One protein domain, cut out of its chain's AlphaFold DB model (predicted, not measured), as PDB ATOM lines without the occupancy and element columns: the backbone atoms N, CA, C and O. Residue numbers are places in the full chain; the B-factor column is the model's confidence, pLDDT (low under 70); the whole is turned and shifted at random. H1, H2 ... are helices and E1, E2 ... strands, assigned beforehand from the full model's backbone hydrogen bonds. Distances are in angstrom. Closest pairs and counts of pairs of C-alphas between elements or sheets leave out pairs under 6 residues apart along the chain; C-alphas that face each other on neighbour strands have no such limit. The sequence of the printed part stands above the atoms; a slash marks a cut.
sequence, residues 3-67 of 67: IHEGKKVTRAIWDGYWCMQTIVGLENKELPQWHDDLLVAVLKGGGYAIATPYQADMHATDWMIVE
ATOM      1  N   ILE A   3     113.608 133.693  95.200       79.94
ATOM      2  CA  ILE A   3     115.067 133.789  95.396       79.94
ATOM      3  C   ILE A   3     115.506 133.505  96.843       79.94
ATOM      4  O   ILE A   3     116.489 132.804  97.053       79.94
ATOM      5  N   HIS A   4     114.778 134.007  97.848       77.69
ATOM      6  CA  HIS A   4     115.087 133.763  99.266       77.69
ATOM      7  C   HIS A   4     114.839 132.306  99.687       77.69
ATOM      8  O   HIS A   4     115.275 131.897 100.754       77.69
ATOM      9  N   GLU A   5     114.152 131.523  98.850       82.81
ATOM     10  CA  GLU A   5     113.988 130.073  99.008       82.81
ATOM     11  C   GLU A   5     115.071 129.292  98.237       82.81
ATOM     12  O   GLU A   5     114.963 128.079  98.087       82.81
ATOM     13  N   GLY A   6     116.088 129.977  97.697       79.62
ATOM     14  CA  GLY A   6     117.167 129.381  96.904       79.62
ATOM     15  C   GLY A   6     116.803 129.097  95.443       79.62
ATOM     16  O   GLY A   6     117.587 128.476  94.729       79.62
ATOM     17  N   LYS A   7     115.628 129.533  94.972       85.75
ATOM     18  CA  LYS A   7     115.201 129.319  93.580       85.75
ATOM     19  C   LYS A   7     115.847 130.338  92.645       85.75
ATOM     20  O   LYS A   7     116.057 131.492  93.018       85.75
ATOM     21  N   LYS A   8     116.098 129.933  91.399       87.88
ATOM     22  CA  LYS A   8     116.543 130.842  90.339       87.88
ATOM     23  C   LYS A   8     115.327 131.473  89.668       87.88
ATOM     24  O   LYS A   8     114.277 130.838  89.542       87.88
ATOM     25  N   VAL A   9     115.466 132.714  89.217       87.38
ATOM     26  CA  VAL A   9     114.396 133.414  88.495       87.38
ATOM     27  C   VAL A   9     114.923 134.122  87.257       87.38
ATOM     28  O   VAL A   9     116.048 134.599  87.237       87.38
ATOM     29  N   THR A  10     114.111 134.226  86.216       86.38
ATOM     30  CA  THR A  10     114.428 134.958  84.988       86.38
ATOM     31  C   THR A  10     113.320 135.950  84.648       86.38
ATOM     32  O   THR A  10     112.206 135.856  85.166       86.38
ATOM     33  N   ARG A  11     113.618 136.894  83.756       81.88
ATOM     34  CA  ARG A  11     112.623 137.740  83.086       81.88
ATOM     35  C   ARG A  11     112.545 137.302  81.634       81.88
ATOM     36  O   ARG A  11     113.571 137.021  81.032       81.88
ATOM     37  N   ALA A  12     111.360 137.335  81.032       67.25
ATOM     38  CA  ALA A  12     111.163 136.894  79.644       67.25
ATOM     39  C   ALA A  12     112.033 137.641  78.610       67.25
ATOM     40  O   ALA A  12     112.297 137.125  77.530       67.25
ATOM     41  N   ILE A  13     112.474 138.859  78.940       67.00
ATOM     42  CA  ILE A  13     113.316 139.697  78.077       67.00
ATOM     43  C   ILE A  13     114.815 139.390  78.195       67.00
ATOM     44  O   ILE A  13     115.612 139.979  77.463       67.00
ATOM     45  N   TRP A  14     115.213 138.530  79.133       70.44
ATOM     46  CA  TRP A  14     116.611 138.296  79.453       70.44
ATOM     47  C   TRP A  14     116.956 136.818  79.383       70.44
ATOM     48  O   TRP A  14     116.350 135.974  80.025       70.44
ATOM     49  N   ASP A  15     118.000 136.521  78.626       74.50
ATOM     50  CA  ASP A  15     118.473 135.166  78.339       74.50
ATOM     51  C   ASP A  15     119.329 134.571  79.489       74.50
ATOM     52  O   ASP A  15     120.033 133.577  79.311       74.50
ATOM     53  N   GLY A  16     119.318 135.222  80.659       84.50
ATOM     54  CA  GLY A  16     120.036 134.844  81.881       84.50
ATOM     55  C   GLY A  16     119.087 134.576  83.051       84.50
ATOM     56  O   GLY A  16     117.868 134.556  82.886       84.50
ATOM     57  N   TYR A  17     119.625 134.386  84.253       88.25
ATOM     58  CA  TYR A  17     118.816 134.201  85.465       88.25
ATOM     59  C   TYR A  17     119.477 134.825  86.692       88.25
ATOM     60  O   TYR A  17     120.680 135.055  86.719       88.25
ATOM     61  N   TRP A  18     118.679 135.090  87.717       88.94
ATOM     62  CA  TRP A  18     119.097 135.603  89.010       88.94
ATOM     63  C   TRP A  18     119.086 134.494  90.050       88.94
ATOM     64  O   TRP A  18     118.168 133.669  90.070       88.94
ATOM     65  N   CYS A  19     120.085 134.486  90.926       87.88
ATOM     66  CA  CYS A  19     120.202 133.534  92.025       87.88
ATOM     67  C   CYS A  19     120.984 134.131  93.201       87.88
ATOM     68  O   CYS A  19     121.714 135.108  93.039       87.88
ATOM     69  N   MET A  20     120.853 133.518  94.379       87.50
ATOM     70  CA  MET A  20     121.784 133.757  95.484       87.50
ATOM     71  C   MET A  20     123.074 132.981  95.215       87.50
ATOM     72  O   MET A  20     123.015 131.793  94.905       87.50
ATOM     73  N   GLN A  21     124.221 133.646  95.306       84.19
ATOM     74  CA  GLN A  21     125.525 133.038  95.080       84.19
ATOM     75  C   GLN A  21     126.571 133.673  95.990       84.19
ATOM     76  O   GLN A  21     126.734 134.893  96.012       84.19
ATOM     77  N   THR A  22     127.356 132.840  96.663       80.62
ATOM     78  CA  THR A  22     128.592 133.287  97.306       80.62
ATOM     79  C   THR A  22     129.634 133.574  96.220       80.62
ATOM     80  O   THR A  22     130.006 132.666  95.465       80.62
ATOM     81  N   ILE A  23     130.110 134.821  96.112       72.06
ATOM     82  CA  ILE A  23     131.225 135.169  95.218       72.06
ATOM     83  C   ILE A  23     132.510 135.293  96.040       72.06
ATOM     84  O   ILE A  23     132.713 136.253  96.776       72.06
ATOM     85  N   VAL A  24     133.412 134.326  95.873       68.44
ATOM     86  CA  VAL A  24     134.716 134.304  96.548       68.44
ATOM     87  C   VAL A  24     135.661 135.334  95.918       68.44
ATOM     88  O   VAL A  24     135.743 135.439  94.694       68.44
ATOM     89  N   GLY A  25     136.411 136.069  96.745       63.06
ATOM     90  CA  GLY A  25     137.440 137.018  96.286       63.06
ATOM     91  C   GLY A  25     136.957 138.456  96.072       63.06
ATOM     92  O   GLY A  25     137.738 139.298  95.638       63.06
ATOM     93  N   LEU A  26     135.697 138.746  96.403       62.12
ATOM     94  CA  LEU A  26     135.130 140.098  96.428       62.12
ATOM     95  C   LEU A  26     135.162 140.755  97.817       62.12
ATOM     96  O   LEU A  26     134.604 141.837  97.997       62.12
ATOM     97  N   GLU A  27     135.830 140.126  98.787       61.88
ATOM     98  CA  GLU A  27     136.006 140.671 100.132       61.88
ATOM     99  C   GLU A  27     136.663 142.055 100.070       61.88
ATOM    100  O   GLU A  27     137.860 142.205  99.814       61.88
ATOM    101  N   ASN A  28     135.863 143.086 100.324       62.25
ATOM    102  CA  ASN A  28     136.330 144.452 100.435       62.25
ATOM    103  C   ASN A  28     136.215 144.889 101.898       62.25
ATOM    104  O   ASN A  28     135.126 144.914 102.465       62.25
ATOM    105  N   LYS A  29     137.344 145.267 102.510       67.62
ATOM    106  CA  LYS A  29     137.399 145.712 103.915       67.62
ATOM    107  C   LYS A  29     136.558 146.962 104.189       67.62
ATOM    108  O   LYS A  29     136.178 147.188 105.333       67.62
ATOM    109  N   GLU A  30     136.274 147.757 103.163       67.19
ATOM    110  CA  GLU A  30     135.423 148.948 103.251       67.19
ATOM    111  C   GLU A  30     133.941 148.633 103.001       67.19
ATOM    112  O   GLU A  30     133.075 149.431 103.356       67.19
ATOM    113  N   LEU A  31     133.634 147.470 102.417       61.31
ATOM    114  CA  LEU A  31     132.278 147.017 102.102       61.31
ATOM    115  C   LEU A  31     132.080 145.576 102.603       61.31
ATOM    116  O   LEU A  31     131.975 144.652 101.791       61.31
ATOM    117  N   PRO A  32     132.031 145.370 103.935       60.09
ATOM    118  CA  PRO A  32     131.948 144.043 104.537       60.09
ATOM    119  C   PRO A  32     130.760 143.229 104.013       60.09
ATOM    120  O   PRO A  32     130.890 142.034 103.830       60.09
ATOM    121  N   GLN A  33     129.651 143.854 103.621       59.84
ATOM    122  CA  GLN A  33     128.467 143.182 103.072       59.84
ATOM    123  C   GLN A  33     128.693 142.358 101.783       59.84
ATOM    124  O   GLN A  33     127.762 141.721 101.302       59.84
ATOM    125  N   TRP A  34     129.899 142.373 101.210       61.75
ATOM    126  CA  TRP A  34     130.292 141.552 100.060       61.75
ATOM    127  C   TRP A  34     130.867 140.176 100.453       61.75
ATOM    128  O   TRP A  34     131.372 139.470  99.584       61.75
ATOM    129  N   HIS A  35     130.805 139.787 101.737       61.50
ATOM    130  CA  HIS A  35     131.304 138.493 102.232       61.50
ATOM    131  C   HIS A  35     130.263 137.355 102.259       61.50
ATOM    132  O   HIS A  35     130.642 136.206 102.469       61.50
ATOM    133  N   ASP A  36     128.976 137.653 102.062       73.06
ATOM    134  CA  ASP A  36     127.874 136.679 102.139       73.06
ATOM    135  C   ASP A  36     127.305 136.323 100.757       73.06
ATOM    136  O   ASP A  36     127.799 136.762  99.716       73.06
ATOM    137  N   ASP A  37     126.245 135.512 100.741       78.81
ATOM    138  CA  ASP A  37     125.480 135.235  99.531       78.81
ATOM    139  C   ASP A  37     124.943 136.538  98.930       78.81
ATOM    140  O   ASP A  37     124.143 137.260  99.533       78.81
ATOM    141  N   LEU A  38     125.359 136.815  97.699       81.94
ATOM    142  CA  LEU A  38     124.916 137.967  96.934       81.94
ATOM    143  C   LEU A  38     123.831 137.536  95.957       81.94
ATOM    144  O   LEU A  38     123.899 136.467  95.349       81.94
ATOM    145  N   LEU A  39     122.849 138.409  95.754       84.69
ATOM    146  CA  LEU A  39     121.961 138.272  94.613       84.69
ATOM    147  C   LEU A  39     122.730 138.668  93.351       84.69
ATOM    148  O   LEU A  39     123.179 139.810  93.214       84.69
ATOM    149  N   VAL A  40     122.879 137.723  92.430       86.81
ATOM    150  CA  VAL A  40     123.650 137.901  91.199       86.81
ATOM    151  C   VAL A  40     122.837 137.491  89.986       86.81
ATOM    152  O   VAL A  40     122.026 136.569  90.038       86.81
ATOM    153  N   ALA A  41     123.097 138.172  88.883       88.00
ATOM    154  CA  ALA A  41     122.628 137.839  87.557       88.00
ATOM    155  C   ALA A  41     123.690 136.994  86.841       88.00
ATOM    156  O   ALA A  41     124.811 137.461  86.625       88.00
ATOM    157  N   VAL A  42     123.328 135.781  86.439       88.19
ATOM    158  CA  VAL A  42     124.131 134.900  85.587       88.19
ATOM    159  C   VAL A  42     123.825 135.220  84.129       88.19
ATOM    160  O   VAL A  42     122.702 135.023  83.656       88.19
ATOM    161  N   LEU A  43     124.823 135.737  83.412       86.12
ATOM    162  CA  LEU A  43     124.676 136.155  82.017       86.12
ATOM    163  C   LEU A  43     124.798 134.951  81.072       86.12
ATOM    164  O   LEU A  43     125.635 134.076  81.285       86.12
ATOM    165  N   LYS A  44     124.046 134.941  79.960       81.88
ATOM    166  CA  LYS A  44     124.131 133.886  78.925       81.88
ATOM    167  C   LYS A  44     125.546 133.682  78.371       81.88
ATOM    168  O   LYS A  44     125.920 132.565  78.036       81.88
ATOM    169  N   GLY A  45     126.327 134.760  78.273       80.31
ATOM    170  CA  GLY A  45     127.726 134.726  77.827       80.31
ATOM    171  C   GLY A  45     128.724 134.271  78.899       80.31
ATOM    172  O   GLY A  45     129.924 134.273  78.641       80.31
ATOM    173  N   GLY A  46     128.243 133.903  80.089       80.38
ATOM    174  CA  GLY A  46     129.061 133.687  81.274       80.38
ATOM    175  C   GLY A  46     129.338 134.979  82.044       80.38
ATOM    176  O   GLY A  46     129.167 136.091  81.541       80.38
ATOM    177  N   GLY A  47     129.772 134.816  83.293       83.38
ATOM    178  CA  GLY A  47     130.012 135.918  84.223       83.38
ATOM    179  C   GLY A  47     128.800 136.265  85.088       83.38
ATOM    180  O   GLY A  47     127.700 135.737  84.907       83.38
ATOM    181  N   TYR A  48     129.044 137.158  86.047       85.00
ATOM    182  CA  TYR A  48     128.082 137.562  87.066       85.00
ATOM    183  C   TYR A  48     127.971 139.085  87.126       85.00
ATOM    184  O   TYR A  48     128.983 139.784  87.090       85.00
ATOM    185  N   ALA A  49     126.747 139.590  87.260       84.44
ATOM    186  CA  ALA A  49     126.470 140.984  87.589       84.44
ATOM    187  C   ALA A  49     125.761 141.055  88.946       84.44
ATOM    188  O   ALA A  49     124.775 140.361  89.166       84.44
ATOM    189  N   ILE A  50     126.260 141.874  89.867       83.12
ATOM    190  CA  ILE A  50     125.709 141.968  91.226       83.12
ATOM    191  C   ILE A  50     124.471 142.860  91.221       83.12
ATOM    192  O   ILE A  50     124.460 143.900  90.560       83.12
ATOM    193  N   ALA A  51     123.448 142.458  91.978       81.31
ATOM    194  CA  ALA A  51     122.255 143.262  92.198       81.31
ATOM    195  C   ALA A  51     122.608 144.578  92.912       81.31
ATOM    196  O   ALA A  51     123.200 144.571  93.992       81.31
ATOM    197  N   THR A  52     122.216 145.717  92.341       79.19
ATOM    198  CA  THR A  52     122.386 147.042  92.964       79.19
ATOM    199  C   THR A  52     121.036 147.732  93.179       79.19
ATOM    200  O   THR A  52     120.141 147.559  92.352       79.19
ATOM    201  N   PRO A  53     120.870 148.575  94.223       67.56
ATOM    202  CA  PRO A  53     119.570 149.143  94.625       67.56
ATOM    203  C   PRO A  53     118.782 149.895  93.534       67.56
ATOM    204  O   PRO A  53     117.579 150.115  93.674       67.56
ATOM    205  N   TYR A  54     119.448 150.284  92.446       71.25
ATOM    206  CA  TYR A  54     118.886 151.071  91.347       71.25
ATOM    207  C   TYR A  54     118.786 150.301  90.024       71.25
ATOM    208  O   TYR A  54     118.483 150.897  88.991       71.25
ATOM    209  N   GLN A  55     119.025 148.987  90.020       77.06
ATOM    210  CA  GLN A  55     118.781 148.180  88.827       77.06
ATOM    211  C   GLN A  55     117.283 148.069  88.552       77.06
ATOM    212  O   GLN A  55     116.518 147.632  89.408       77.06
ATOM    213  N   ALA A  56     116.879 148.421  87.330       76.56
ATOM    214  CA  ALA A  56     115.491 148.315  86.879       76.56
ATOM    215  C   ALA A  56     114.929 146.894  87.051       76.56
ATOM    216  O   ALA A  56     113.755 146.733  87.372       76.56
ATOM    217  N   ASP A  57     115.781 145.875  86.904       76.00
ATOM    218  CA  ASP A  57     115.393 144.484  87.108       76.00
ATOM    219  C   ASP A  57     114.959 144.212  88.551       76.00
ATOM    220  O   ASP A  57     113.930 143.583  88.745       76.00
ATOM    221  N   MET A  58     115.637 144.755  89.569       73.19
ATOM    222  CA  MET A  58     115.264 144.529  90.976       73.19
ATOM    223  C   MET A  58     113.839 144.981  91.324       73.19
ATOM    224  O   MET A  58     113.237 144.438  92.248       73.19
ATOM    225  N   HIS A  59     113.309 145.963  90.596       77.44
ATOM    226  CA  HIS A  59     111.953 146.489  90.788       77.44
ATOM    227  C   HIS A  59     110.927 145.833  89.858       77.44
ATOM    228  O   HIS A  59     109.748 146.187  89.888       77.44
ATOM    229  N   ALA A  60     111.356 144.897  89.010       80.38
ATOM    230  CA  ALA A  60     110.480 144.217  88.077       80.38
ATOM    231  C   ALA A  60     109.501 143.280  88.800       80.38
ATOM    232  O   ALA A  60     109.792 142.728  89.863       80.38
ATOM    233  N   THR A  61     108.325 143.087  88.208       82.44
ATOM    234  CA  THR A  61     107.239 142.260  88.764       82.44
ATOM    235  C   THR A  61     106.900 141.053  87.886       82.44
ATOM    236  O   THR A  61     106.003 140.287  88.220       82.44
ATOM    237  N   ASP A  62     107.593 140.884  86.760       83.75
ATOM    238  CA  ASP A  62     107.379 139.867  85.721       83.75
ATOM    239  C   ASP A  62     108.375 138.694  85.820       83.75
ATOM    240  O   ASP A  62     108.724 138.057  84.826       83.75
ATOM    241  N   TRP A  63     108.848 138.412  87.035       85.88
ATOM    242  CA  TRP A  63     109.786 137.329  87.316       85.88
ATOM    243  C   TRP A  63     109.146 135.945  87.175       85.88
ATOM    244  O   TRP A  63     108.050 135.694  87.676       85.88
ATOM    245  N   MET A  64     109.882 135.016  86.569       88.75
ATOM    246  CA  MET A  64     109.499 133.613  86.395       88.75
ATOM    247  C   MET A  64     110.543 132.703  87.042       88.75
ATOM    248  O   MET A  64     111.734 132.976  86.941       88.75
ATOM    249  N   ILE A  65     110.123 131.615  87.688       87.81
ATOM    250  CA  ILE A  65     111.049 130.620  88.252       87.81
ATOM    251  C   ILE A  65     111.626 129.766  87.119       87.81
ATOM    252  O   ILE A  65     110.889 129.349  86.226       87.81
ATOM    253  N   VAL A  66     112.927 129.491  87.180       86.31
ATOM    254  CA  VAL A  66     113.621 128.543  86.297       86.31
ATOM    255  C   VAL A  66     114.342 127.515  87.167       86.31
ATOM    256  O   VAL A  66     115.044 127.895  88.101       86.31
ATOM    257  N   GLU A  67     114.100 126.225  86.936       77.81
ATOM    258  CA  GLU A  67     114.678 125.122  87.731       77.81
ATOM    259  C   GLU A  67     116.183 124.929  87.432       77.81
ATOM    260  O   GLU A  67     116.557 124.845  86.243       77.81
TER     261      GLU A  67
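What this domain is: This is residues 3 to 67 of the 67 residues of an uncharacterized protein of Bacillus cereus (UniProt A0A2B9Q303). Two small antiparallel sheets sit side by side, a meander of E2, E3 and E4 and a pair of E1 and E5, meeting where E1 comes beside E2. A long loop, residues 23 to 36, extends from the E2 and E3 hairpin and makes one end of the longest axis, while the link with the short helix H1 leads from E4 over to E5. The printed part has 65 residues, with five named strands and one named helix in the order E1 E2 E3 E4 H1 E5; it is mostly strand, though under half of the residues are in named elements. The whole is compact, with a radius of gyration of the C-alphas of 12.3 A, and only just elongated, spanning 37 by 24 by 22 A.

How they stand to each other: E1, residues 8 to 11, and E2, residues 17 to 22, have 10 pairs of C-alphas within 8 A, the closest being those of Thr 10 and Tyr 17, 4.5 A apart. E2 and E3, residues 37 to 42, form a hairpin, antiparallel at 145 degrees between directions, with N 40 and O 19 within hydrogen-bond range at 2.9 A. E3 is an inner strand and forms a second hairpin with E4, residues 48 to 50, antiparallel at 127 degrees; N 41 and O 49 are 2.8 A apart, within hydrogen-bond range. In this meander, each strand the antiparallel neighbour of the one before, E2 and E4 are the edge strands. H1, residues 56 to 59, is not on this sheet, but only just, with 4 pairs of C-alphas within 10 A. H1 is too short for a pair of O i and N i+4; its one O i to N i+3 pair is within range. E5, residues 63 to 66, is the antiparallel neighbour of E1, at 133 degrees, with N 64 and O 10 within hydrogen-bond range at 2.8 A. E1 and E3 are near each other, with 5 pairs of C-alphas within 10 A, whereas E4 and E5 are apart.

Where its parts are: E1 begins at C-alpha 8 (116.543, 130.842, 90.339) and is 10.7 A long. E2 measures 15.4 A and E3 14.0 A from first to last C-alpha, with C-alpha 37 at (125.480, 135.235, 99.531). E4 spans 6.5 A, H1 5.6 A and E5 9.6 A, E5 ending at C-alpha 66 (113.621, 128.543, 86.297).

The domain as a whole: The two C-alphas farthest apart, those of Ala 12 and Lys 29, are 36.8 A apart. The link from E2 to E3 is long, with 14 residues, of which 28 to 33 stand free; the other links are tight. The printed part has no cut. Its mean pLDDT is 77.8, with values under 70 at residues 12 to 13, 24 to 35 and 53.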